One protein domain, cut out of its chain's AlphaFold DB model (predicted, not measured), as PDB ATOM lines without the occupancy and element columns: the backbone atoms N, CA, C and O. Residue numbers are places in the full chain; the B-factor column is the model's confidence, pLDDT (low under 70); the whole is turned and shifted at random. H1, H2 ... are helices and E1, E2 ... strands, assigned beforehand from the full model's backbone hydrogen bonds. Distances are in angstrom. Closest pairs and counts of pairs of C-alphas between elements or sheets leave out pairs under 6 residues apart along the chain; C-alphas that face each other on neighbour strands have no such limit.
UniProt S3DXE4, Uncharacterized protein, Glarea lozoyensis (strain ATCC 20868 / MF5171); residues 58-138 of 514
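What this domain is: This is residues 58 to 138 of the 514 residues of an uncharacterized protein of Glarea lozoyensis (strain ATCC 20868 / MF5171) (UniProt S3DXE4). A small head, made of a three-stranded sheet and a long looping stretch, sits at one end, and the long helix H2 leads away from it as an arm whose residues 127 to 138 stick out free. The stretch from H1 through residues 62 to 70 leads into the head. The printed part has 81 residues, in the order H1, E1, E2, E3, H2; the sheet's order is E2, E1, E3, antiparallel throughout. The class is mixed, helices and strands, with 39 residues, under half, in named elements. The whole is extended, with a radius of gyration of the C-alphas of 19.1 A and spans of 62 by 24 by 21 A.

Where its parts are: Find C-alpha 71 at (-67.529, -87.932, -73.685), where E1 begins and runs to 73. E2 is residues 80 to 82, and E3 is residues 108 to 110. From C-alpha 113 at (-77.399, -89.353, -80.419), H2 runs 37.7 A to C-alpha 138 at (-97.662, -119.726, -70.984). H1 is residues 58 to 61.

How they stand to each other: Look first at the inner strand E1. E1 and E2 form a hairpin, antiparallel at 148 degrees, with N 72 and O 81 2.9 A apart. E1 and E3 are antiparallel at 155 degrees, with N 73 and O 108 2.8 A apart. Neither H1 nor H2 is on the sheet, and the two helices are apart. In H2 every O i to N i+4 pair is within hydrogen-bond range; H1 is too short for such a pair.

The domain as a whole: Look to the C-alphas of Gly 103 and Arg 138, the two farthest apart, at 64.0 A. The link from E2 to E3, residues 83 to 107, is long, while that from E3 to H2 is tight. The printed part has no cut, and no printed residue is under 70 in pLDDT.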
ATOM      1  N   HIS A  58     -77.801-115.454 -82.807       84.19
ATOM      2  CA  HIS A  58     -78.790-114.686 -83.576       84.19
ATOM      3  C   HIS A  58     -79.190-113.357 -82.892       84.19
ATOM      4  O   HIS A  58     -79.596-112.403 -83.552       84.19
ATOM      5  N   PHE A  59     -79.091-113.264 -81.564       80.25
ATOM      6  CA  PHE A  59     -79.329-112.013 -80.844       80.25
ATOM      7  C   PHE A  59     -78.234-110.977 -81.127       80.25
ATOM      8  O   PHE A  59     -78.547-109.808 -81.340       80.25
ATOM      9  N   LEU A  60     -76.974-111.422 -81.166       85.12
ATOM     10  CA  LEU A  60     -75.815-110.568 -81.433       85.12
ATOM     11  C   LEU A  60     -75.755-110.132 -82.904       85.12
ATOM     12  O   LEU A  60     -75.393-108.997 -83.177       85.12
ATOM     13  N   ALA A  61     -76.183-110.989 -83.839       89.75
ATOM     14  CA  ALA A  61     -76.206-110.679 -85.274       89.75
ATOM     15  C   ALA A  61     -77.050-109.439 -85.638       89.75
ATOM     16  O   ALA A  61     -76.733-108.740 -86.592       89.75
ATOM     17  N   ASN A  62     -78.101-109.154 -84.860       90.12
ATOM     18  CA  ASN A  62     -78.984-108.001 -85.065       90.12
ATOM     19  C   ASN A  62     -78.720-106.867 -84.058       90.12
ATOM     20  O   ASN A  62     -79.556-105.972 -83.922       90.12
ATOM     21  N   GLN A  63     -77.636-106.933 -83.283       93.38
ATOM     22  CA  GLN A  63     -77.283-105.887 -82.331       93.38
ATOM     23  C   GLN A  63     -76.642-104.709 -83.084       93.38
ATOM     24  O   GLN A  63     -75.626-104.917 -83.742       93.38
ATOM     25  N   PRO A  64     -77.188-103.480 -82.996       94.50
ATOM     26  CA  PRO A  64     -76.522-102.310 -83.553       94.50
ATOM     27  C   PRO A  64     -75.216-102.046 -82.800       94.50
ATOM     28  O   PRO A  64     -75.096-102.402 -81.620       94.50
ATOM     29  N   ASP A  65     -74.272-101.379 -83.465       93.81
ATOM     30  CA  ASP A  65     -72.993-100.996 -82.869       93.81
ATOM     31  C   ASP A  65     -73.185-100.346 -81.496       93.81
ATOM     32  O   ASP A  65     -74.085 -99.525 -81.283       93.81
ATOM     33  N   VAL A  66     -72.336-100.737 -80.542       90.69
ATOM     34  CA  VAL A  66     -72.408-100.217 -79.174       90.69
ATOM     35  C   VAL A  66     -72.169 -98.706 -79.231       90.69
ATOM     36  O   VAL A  66     -71.098 -98.283 -79.677       90.69
ATOM     37  N   PRO A  67     -73.135 -97.878 -78.795       94.12
ATOM     38  CA  PRO A  67     -73.048 -96.443 -78.985       94.12
ATOM     39  C   PRO A  67     -71.896 -95.865 -78.170       94.12
ATOM     40  O   PRO A  67     -71.602 -96.333 -77.063       94.12
ATOM     41  N   ARG A  68     -71.246 -94.823 -78.700       93.12
ATOM     42  CA  ARG A  68     -70.103 -94.210 -78.014       93.12
ATOM     43  C   ARG A  68     -70.533 -93.707 -76.626       93.12
ATOM     44  O   ARG A  68     -71.621 -93.131 -76.487       93.12
ATOM     45  N   PRO A  69     -69.715 -93.915 -75.578       92.25
ATOM     46  CA  PRO A  69     -70.012 -93.366 -74.262       92.25
ATOM     47  C   PRO A  69     -70.063 -91.837 -74.343       92.25
ATOM     48  O   PRO A  69     -69.366 -91.232 -75.149       92.25
ATOM     49  N   LEU A  70     -70.860 -91.209 -73.479       92.50
ATOM     50  CA  LEU A  70     -70.909 -89.753 -73.344       92.50
ATOM     51  C   LEU A  70     -69.515 -89.224 -72.971       92.50
ATOM     52  O   LEU A  70     -69.037 -89.498 -71.866       92.50
ATOM     53  N   LEU A  71     -68.865 -88.497 -73.881       94.75
ATOM     54  CA  LEU A  71     -67.529 -87.932 -73.685       94.75
ATOM     55  C   LEU A  71     -67.623 -86.443 -73.353       94.75
ATOM     56  O   LEU A  71     -68.508 -85.738 -73.830       94.75
ATOM     57  N   TRP A  72     -66.670 -85.945 -72.571       95.69
ATOM     58  CA  TRP A  72     -66.432 -84.512 -72.432       95.69
ATOM     59  C   TRP A  72     -64.959 -84.183 -72.645       95.69
ATOM     60  O   TRP A  72     -64.074 -84.921 -72.209       95.69
ATOM     61  N   ARG A  73     -64.704 -83.057 -73.311       96.25
ATOM     62  CA  ARG A  73     -63.372 -82.502 -73.536       96.25
ATOM     63  C   ARG A  73     -63.162 -81.333 -72.590       96.25
ATOM     64  O   ARG A  73     -63.980 -80.413 -72.540       96.25
ATOM     65  N   CYS A  74     -62.066 -81.329 -71.844       95.75
ATOM     66  CA  CYS A  74     -61.747 -80.163 -71.028       95.75
ATOM     67  C   CYS A  74     -61.211 -79.018 -71.888       95.75
ATOM     68  O   CYS A  74     -60.329 -79.238 -72.708       95.75
ATOM     69  N   HIS A  75     -61.658 -77.787 -71.649       94.00
ATOM     70  CA  HIS A  75     -61.148 -76.608 -72.363       94.00
ATOM     71  C   HIS A  75     -59.712 -76.206 -71.976       94.00
ATOM     72  O   HIS A  75     -59.116 -75.358 -72.631       94.00
ATOM     73  N   LYS A  76     -59.171 -76.767 -70.886       93.69
ATOM     74  CA  LYS A  76     -57.815 -76.492 -70.392       93.69
ATOM     75  C   LYS A  76     -56.851 -77.634 -70.724       93.69
ATOM     76  O   LYS A  76     -55.838 -77.384 -71.369       93.69
ATOM     77  N   CYS A  77     -57.178 -78.875 -70.340       95.94
ATOM     78  CA  CYS A  77     -56.336 -80.043 -70.643       95.94
ATOM     79  C   CYS A  77     -56.568 -80.654 -72.050       95.94
ATOM     80  O   CYS A  77     -55.797 -81.504 -72.480       95.94
ATOM     81  N   TYR A  78     -57.613 -80.243 -72.790       95.44
ATOM     82  CA  TYR A  78     -58.031 -80.732 -74.126       95.44
ATOM     83  C   TYR A  78     -58.218 -82.248 -74.306       95.44
ATOM     84  O   TYR A  78     -58.677 -82.671 -75.371       95.44
ATOM     85  N   ARG A  79     -57.951 -83.062 -73.278       95.94
ATOM     86  CA  ARG A  79     -58.252 -84.494 -73.246       95.94
ATOM     87  C   ARG A  79     -59.747 -84.767 -73.142       95.94
ATOM     88  O   ARG A  79     -60.496 -84.004 -72.527       95.94
ATOM     89  N   LEU A  80     -60.130 -85.899 -73.728       95.50
ATOM     90  CA  LEU A  80     -61.462 -86.486 -73.679       95.50
ATOM     91  C   LEU A  80     -61.571 -87.461 -72.501       95.50
ATOM     92  O   LEU A  80     -60.686 -88.293 -72.293       95.50
ATOM     93  N   TYR A  81     -62.676 -87.386 -71.765       94.31
ATOM     94  CA  TYR A  81     -62.991 -88.263 -70.639       94.31
ATOM     95  C   TYR A  81     -64.434 -88.769 -70.754       94.31
ATOM     96  O   TYR A  81     -65.325 -87.981 -71.075       94.31
ATOM     97  N   PRO A  82     -64.726 -90.044 -70.440       92.56
ATOM     98  CA  PRO A  82     -66.105 -90.499 -70.302       92.56
ATOM     99  C   PRO A  82     -66.770 -89.815 -69.099       92.56
ATOM    100  O   PRO A  82     -66.292 -89.926 -67.968       92.56
ATOM    101  N   LEU A  83     -67.903 -89.142 -69.314       87.50
ATOM    102  CA  LEU A  83     -68.607 -88.384 -68.270       87.50
ATOM    103  C   LEU A  83     -69.123 -89.284 -67.131       87.50
ATOM    104  O   LEU A  83     -69.280 -88.826 -66.002       87.50
ATOM    105  N   GLY A  84     -69.343 -90.573 -67.414       85.19
ATOM    106  CA  GLY A  84     -69.690 -91.585 -66.411       85.19
ATOM    107  C   GLY A  84     -68.540 -91.987 -65.476       85.19
ATOM    108  O   GLY A  84     -68.806 -92.600 -64.449       85.19
ATOM    109  N   VAL A  85     -67.286 -91.651 -65.802       83.06
ATOM    110  CA  VAL A  85     -66.109 -91.955 -64.966       83.06
ATOM    111  C   VAL A  85     -65.781 -90.789 -64.036       83.06
ATOM    112  O   VAL A  85     -65.553 -90.990 -62.847       83.06
ATOM    113  N   THR A  86     -65.735 -89.562 -64.561       85.94
ATOM    114  CA  THR A  86     -65.341 -88.384 -63.777       85.94
ATOM    115  C   THR A  86     -65.876 -87.085 -64.376       85.94
ATOM    116  O   THR A  86     -65.906 -86.907 -65.593       85.94
ATOM    117  N   ARG A  87     -66.235 -86.136 -63.499       88.38
ATOM    118  CA  ARG A  87     -66.495 -84.723 -63.837       88.38
ATOM    119  C   ARG A  87     -65.269 -83.821 -63.609       88.38
ATOM    120  O   ARG A  87     -65.424 -82.607 -63.564       88.38
ATOM    121  N   ARG A  88     -64.074 -84.387 -63.406       92.19
ATOM    122  CA  ARG A  88     -62.792 -83.679 -63.219       92.19
ATOM    123  C   ARG A  88     -61.733 -84.213 -64.200       92.19
ATOM    124  O   ARG A  88     -61.614 -85.435 -64.299       92.19
ATOM    125  N   CYS A  89     -60.966 -83.350 -64.887       91.06
ATOM    126  CA  CYS A  89     -59.759 -83.767 -65.637       91.06
ATOM    127  C   CYS A  89     -58.846 -84.515 -64.664       91.06
ATOM    128  O   CYS A  89     -58.598 -84.036 -63.555       91.06
ATOM    129  N   LEU A  90     -58.295 -85.645 -65.103       91.25
ATOM    130  CA  LEU A  90     -57.304 -86.380 -64.316       91.25
ATOM    131  C   LEU A  90     -55.913 -85.722 -64.367       91.25
ATOM    132  O   LEU A  90     -55.075 -86.028 -63.530       91.25
ATOM    133  N   GLU A  91     -55.675 -84.809 -65.317       91.00
ATOM    134  CA  GLU A  91     -54.416 -84.057 -65.428       91.00
ATOM    135  C   GLU A  91     -54.378 -82.768 -64.602       91.00
ATOM    136  O   GLU A  91     -53.483 -82.581 -63.786       91.00
ATOM    137  N   ASP A  92     -55.318 -81.849 -64.840       92.69
ATOM    138  CA  ASP A  92     -55.275 -80.484 -64.295       92.69
ATOM    139  C   ASP A  92     -56.281 -80.238 -63.153       92.69
ATOM    140  O   ASP A  92     -56.410 -79.106 -62.677       92.69
ATOM    141  N   GLY A  93     -57.014 -81.282 -62.742       92.56
ATOM    142  CA  GLY A  93     -58.038 -81.254 -61.693       92.56
ATOM    143  C   GLY A  93     -59.309 -80.462 -62.030       92.56
ATOM    144  O   GLY A  93     -60.199 -80.355 -61.179       92.56
ATOM    145  N   HIS A  94     -59.413 -79.900 -63.237       90.50
ATOM    146  CA  HIS A  94     -60.471 -78.972 -63.617       90.50
ATOM    147  C   HIS A  94     -61.840 -79.658 -63.711       90.50
ATOM    148  O   HIS A  94     -61.965 -80.741 -64.284       90.50
ATOM    149  N   VAL A  95     -62.873 -79.023 -63.151       92.81
ATOM    150  CA  VAL A  95     -64.250 -79.539 -63.124       92.81
ATOM    151  C   VAL A  95     -64.939 -79.275 -64.466       92.81
ATOM    152  O   VAL A  95     -64.721 -78.242 -65.085       92.81
ATOM    153  N   PHE A  96     -65.804 -80.181 -64.914       93.56
ATOM    154  CA  PHE A  96     -66.611 -80.003 -66.118       93.56
ATOM    155  C   PHE A  96     -67.432 -78.694 -66.076       93.56
ATOM    156  O   PHE A  96     -68.422 -78.581 -65.347       93.56
ATOM    157  N   CYS A  97     -67.031 -77.707 -66.881       91.94
ATOM    158  CA  CYS A  97     -67.735 -76.434 -67.047       91.94
ATOM    159  C   CYS A  97     -68.698 -76.501 -68.235       91.94
ATOM    160  O   CYS A  97     -68.277 -76.290 -69.372       91.94
ATOM    161  N   ALA A  98     -69.979 -76.742 -67.951       88.19
ATOM    162  CA  ALA A  98     -71.053 -76.756 -68.949       88.19
ATOM    163  C   ALA A  98     -71.299 -75.386 -69.611       88.19
ATOM    164  O   ALA A  98     -71.733 -75.320 -70.754       88.19
ATOM    165  N   MET A  99     -71.038 -74.295 -68.883       83.81
ATOM    166  CA  MET A  99     -71.273 -72.927 -69.346       83.81
ATOM    167  C   MET A  99     -69.936 -72.257 -69.697       83.81
ATOM    168  O   MET A  99     -69.101 -72.107 -68.799       83.81
ATOM    169  N   PRO A 100     -69.710 -71.827 -70.954       81.69
ATOM    170  CA  PRO A 100     -68.636 -70.890 -71.262       81.69
ATOM    171  C   PRO A 100     -68.871 -69.579 -70.498       81.69
ATOM    172  O   PRO A 100     -69.940 -68.975 -70.585       81.69
ATOM    173  N   GLY A 101     -67.873 -69.122 -69.740       82.19
ATOM    174  CA  GLY A 101     -67.889 -67.759 -69.205       82.19
ATOM    175  C   GLY A 101     -67.775 -66.741 -70.345       82.19
ATOM    176  O   GLY A 101     -67.299 -67.084 -71.427       82.19
ATOM    177  N   LYS A 102     -68.155 -65.474 -70.117       84.94
ATOM    178  CA  LYS A 102     -67.951 -64.399 -71.110       84.94
ATOM    179  C   LYS A 102     -66.480 -64.389 -71.568       84.94
ATOM    180  O   LYS A 102     -65.597 -64.086 -70.769       84.94
ATOM    181  N   GLY A 103     -66.226 -64.771 -72.822       83.06
ATOM    182  CA  GLY A 103     -64.881 -64.863 -73.406       83.06
ATOM    183  C   GLY A 103     -64.049 -66.110 -73.052       83.06
ATOM    184  O   GLY A 103     -62.848 -66.104 -73.304       83.06
ATOM    185  N   ARG A 104     -64.621 -67.177 -72.475       86.69
ATOM    186  CA  ARG A 104     -63.903 -68.442 -72.199       86.69
ATOM    187  C   ARG A 104     -64.632 -69.630 -72.809       86.69
ATOM    188  O   ARG A 104     -65.808 -69.826 -72.522       86.69
ATOM    189  N   GLN A 105     -63.928 -70.455 -73.584       90.44
ATOM    190  CA  GLN A 105     -64.479 -71.719 -74.081       90.44
ATOM    191  C   GLN A 105     -64.870 -72.627 -72.903       90.44
ATOM    192  O   GLN A 105     -64.099 -72.815 -71.962       90.44
ATOM    193  N   GLY A 106     -66.093 -73.159 -72.939       93.19
ATOM    194  CA  GLY A 106     -66.574 -74.160 -71.988       93.19
ATOM    195  C   GLY A 106     -65.996 -75.539 -72.303       93.19
ATOM    196  O   GLY A 106     -65.398 -75.748 -73.357       93.19
ATOM    197  N   CYS A 107     -66.175 -76.502 -71.399       95.31
ATOM    198  CA  CYS A 107     -65.855 -77.891 -71.731       95.31
ATOM    199  C   CYS A 107     -66.856 -78.393 -72.783       95.31
ATOM    200  O   CYS A 107     -68.062 -78.273 -72.566       95.31
ATOM    201  N   THR A 108     -66.385 -78.956 -73.897       94.81
ATOM    202  CA  THR A 108     -67.294 -79.522 -74.904       94.81
ATOM    203  C   THR A 108     -67.784 -80.896 -74.459       94.81
ATOM    204  O   THR A 108     -67.105 -81.606 -73.713       94.81
ATOM    205  N   VAL A 109     -68.984 -81.273 -74.897       94.75
ATOM    206  CA  VAL A 109     -69.575 -82.592 -74.656       94.75
ATOM    207  C   VAL A 109     -69.926 -83.196 -76.000       94.75
ATOM    208  O   VAL A 109     -70.605 -82.564 -76.803       94.75
ATOM    209  N   GLU A 110     -69.479 -84.424 -76.221       94.88
ATOM    210  CA  GLU A 110     -69.750 -85.192 -77.428       94.88
ATOM    211  C   GLU A 110     -70.627 -86.388 -77.049       94.88
ATOM    212  O   GLU A 110     -70.292 -87.185 -76.166       94.88
ATOM    213  N   PHE A 111     -71.785 -86.492 -77.700       93.62
ATOM    214  CA  PHE A 111     -72.741 -87.568 -77.480       93.62
ATOM    215  C   PHE A 111     -73.286 -88.072 -78.811       93.62
ATOM    216  O   PHE A 111     -73.766 -87.302 -79.641       93.62
ATOM    217  N   ASP A 112     -73.224 -89.385 -78.989       94.31
ATOM    218  CA  ASP A 112     -73.632 -90.071 -80.208       94.31
ATOM    219  C   ASP A 112     -75.147 -90.334 -80.198       94.31
ATOM    220  O   ASP A 112     -75.616 -91.442 -79.926       94.31
ATOM    221  N   TYR A 113     -75.933 -89.277 -80.428       91.88
ATOM    222  CA  TYR A 113     -77.399 -89.353 -80.419       91.88
ATOM    223  C   TYR A 113     -77.939 -90.400 -81.407       91.88
ATOM    224  O   TYR A 113     -78.922 -91.075 -81.104       91.88
ATOM    225  N   THR A 114     -77.308 -90.578 -82.571       94.50
ATOM    226  CA  THR A 114     -77.805 -91.496 -83.606       94.50
ATOM    227  C   THR A 114     -77.555 -92.956 -83.231       94.50
ATOM    228  O   THR A 114     -78.484 -93.765 -83.330       94.50
ATOM    229  N   ALA A 115     -76.370 -93.310 -82.720       93.38
ATOM    230  CA  ALA A 115     -76.122 -94.665 -82.233       93.38
ATOM    231  C   ALA A 115     -76.943 -94.973 -80.969       93.38
ATOM    232  O   ALA A 115     -77.534 -96.051 -80.874       93.38
ATOM    233  N   TRP A 116     -77.061 -94.030 -80.021       92.44
ATOM    234  CA  TRP A 116     -77.884 -94.230 -78.819       92.44
ATOM    235  C   TRP A 116     -79.369 -94.421 -79.150       92.44
ATOM    236  O   TRP A 116     -80.017 -95.277 -78.542       92.44
ATOM    237  N   ALA A 117     -79.907 -93.703 -80.143       92.62
ATOM    238  CA  ALA A 117     -81.269 -93.918 -80.629       92.62
ATOM    239  C   ALA A 117     -81.448 -95.333 -81.206       92.62
ATOM    240  O   ALA A 117     -82.334 -96.064 -80.756       92.62
ATOM    241  N   LYS A 118     -80.576 -95.757 -82.135       94.25
ATOM    242  CA  LYS A 118     -80.604 -97.107 -82.737       94.25
ATOM    243  C   LYS A 118     -80.513 -98.208 -81.673       94.25
ATOM    244  O   LYS A 118     -81.329 -99.130 -81.660       94.25
ATOM    245  N   PHE A 119     -79.581 -98.074 -80.729       92.69
ATOM    246  CA  PHE A 119     -79.401 -99.009 -79.618       92.69
ATOM    247  C   PHE A 119     -80.641 -99.103 -78.714       92.69
ATOM    248  O   PHE A 119     -81.048-100.198 -78.319       92.69
ATOM    249  N   ASN A 120     -81.293 -97.976 -78.417       91.56
ATOM    250  CA  ASN A 120     -82.480 -97.950 -77.563       91.56
ATOM    251  C   ASN A 120     -83.749 -98.451 -78.281       91.56
ATOM    252  O   ASN A 120     -84.574 -99.111 -77.644       91.56
ATOM    253  N   ILE A 121     -83.875 -98.246 -79.600       93.12
ATOM    254  CA  ILE A 121     -84.899 -98.900 -80.439       93.12
ATOM    255  C   ILE A 121     -84.739-100.423 -80.366       93.12
ATOM    256  O   ILE A 121     -85.666-101.119 -79.950       93.12
ATOM    257  N   TRP A 122     -83.543-100.936 -80.663       94.00
ATOM    258  CA  TRP A 122     -83.242-102.367 -80.588       94.00
ATOM    259  C   TRP A 122     -83.502-102.956 -79.190       94.00
ATOM    260  O   TRP A 122     -84.114-104.021 -79.062       94.00
ATOM    261  N   ARG A 123     -83.127-102.239 -78.120       92.31
ATOM    262  CA  ARG A 123     -83.398-102.657 -76.732       92.31
ATOM    263  C   ARG A 123     -84.899-102.810 -76.461       92.31
ATOM    264  O   ARG A 123     -85.303-103.802 -75.847       92.31
ATOM    265  N   ARG A 124     -85.728-101.866 -76.930       92.38
ATOM    266  CA  ARG A 124     -87.198-101.946 -76.836       92.38
ATOM    267  C   ARG A 124     -87.754-103.143 -77.595       92.38
ATOM    268  O   ARG A 124     -88.524-103.917 -77.023       92.38
ATOM    269  N   GLU A 125     -87.345-103.327 -78.847       93.31
ATOM    270  CA  GLU A 125     -87.792-104.459 -79.661       93.31
ATOM    271  C   GLU A 125     -87.434-105.802 -79.033       93.31
ATOM    272  O   GLU A 125     -88.259-106.717 -79.004       93.31
ATOM    273  N   HIS A 126     -86.226-105.930 -78.483       90.00
ATOM    274  CA  HIS A 126     -85.826-107.158 -77.817       90.00
ATOM    275  C   HIS A 126     -86.647-107.428 -76.550       90.00
ATOM    276  O   HIS A 126     -87.081-108.561 -76.328       90.00
ATOM    277  N   ALA A 127     -86.919-106.406 -75.735       89.75
ATOM    278  CA  ALA A 127     -87.787-106.557 -74.571       89.75
ATOM    279  C   ALA A 127     -89.218-106.962 -74.969       89.75
ATOM    280  O   ALA A 127     -89.819-107.804 -74.296       89.75
ATOM    281  N   ARG A 128     -89.741-106.426 -76.082       90.06
ATOM    282  CA  ARG A 128     -91.023-106.838 -76.673       90.06
ATOM    283  C   ARG A 128     -90.995-108.313 -77.091       90.06
ATOM    284  O   ARG A 128     -91.783-109.092 -76.556       90.06
ATOM    285  N   LYS A 129     -90.010-108.729 -77.897       90.50
ATOM    286  CA  LYS A 129     -89.800-110.133 -78.308       90.50
ATOM    287  C   LYS A 129     -89.656-111.082 -77.108       90.50
ATOM    288  O   LYS A 129     -90.179-112.195 -77.119       90.50
ATOM    289  N   ARG A 130     -88.998-110.655 -76.021       89.31
ATOM    290  CA  ARG A 130     -88.893-111.444 -74.779       89.31
ATOM    291  C   ARG A 130     -90.241-111.593 -74.061       89.31
ATOM    292  O   ARG A 130     -90.526-112.681 -73.562       89.31
ATOM    293  N   LYS A 131     -91.072-110.543 -74.022       90.44
ATOM    294  CA  LYS A 131     -92.444-110.607 -73.481       90.44
ATOM    295  C   LYS A 131     -93.334-111.524 -74.331       90.44
ATOM    296  O   LYS A 131     -94.026-112.365 -73.766       90.44
ATOM    297  N   GLU A 132     -93.263-111.424 -75.658       91.38
ATOM    298  CA  GLU A 132     -93.998-112.279 -76.608       91.38
ATOM    299  C   GLU A 132     -93.641-113.765 -76.428       91.38
ATOM    300  O   GLU A 132     -94.530-114.585 -76.205       91.38
ATOM    301  N   ARG A 133     -92.345-114.116 -76.373       89.88
ATOM    302  CA  ARG A 133     -91.900-115.495 -76.074       89.88
ATOM    303  C   ARG A 133     -92.352-115.982 -74.691       89.88
ATOM    304  O   ARG A 133     -92.639-117.164 -74.520       89.88
ATOM    305  N   GLY A 134     -92.436-115.084 -73.707       90.50
ATOM    306  CA  GLY A 134     -92.988-115.380 -72.382       90.50
ATOM    307  C   GLY A 134     -94.488-115.696 -72.406       90.50
ATOM    308  O   GLY A 134     -94.912-116.645 -71.748       90.50
ATOM    309  N   LYS A 135     -95.278-114.948 -73.192       92.12
ATOM    310  CA  LYS A 135     -96.711-115.211 -73.418       92.12
ATOM    311  C   LYS A 135     -96.926-116.540 -74.146       92.12
ATOM    312  O   LYS A 135     -97.642-117.392 -73.629       92.12
ATOM    313  N   ALA A 136     -96.221-116.755 -75.258       89.00
ATOM    314  CA  ALA A 136     -96.292-117.993 -76.035       89.00
ATOM    315  C   ALA A 136     -95.947-119.231 -75.187       89.00
ATOM    316  O   ALA A 136     -96.624-120.249 -75.282       89.00
ATOM    317  N   ARG A 137     -94.954-119.136 -74.287       89.44
ATOM    318  CA  ARG A 137     -94.635-120.229 -73.353       89.44
ATOM    319  C   ARG A 137     -95.767-120.524 -72.363       89.44
ATOM    320  O   ARG A 137     -95.944-121.686 -72.034       89.44
ATOM    321  N   ARG A 138     -96.511-119.516 -71.886       88.56
ATOM    322  CA  ARG A 138     -97.662-119.726 -70.984       88.56
ATOM    323  C   ARG A 138     -98.860-120.337 -71.715       88.56
ATOM    324  O   ARG A 138     -99.492-121.235 -71.177       88.56
TER     325      ARG A 138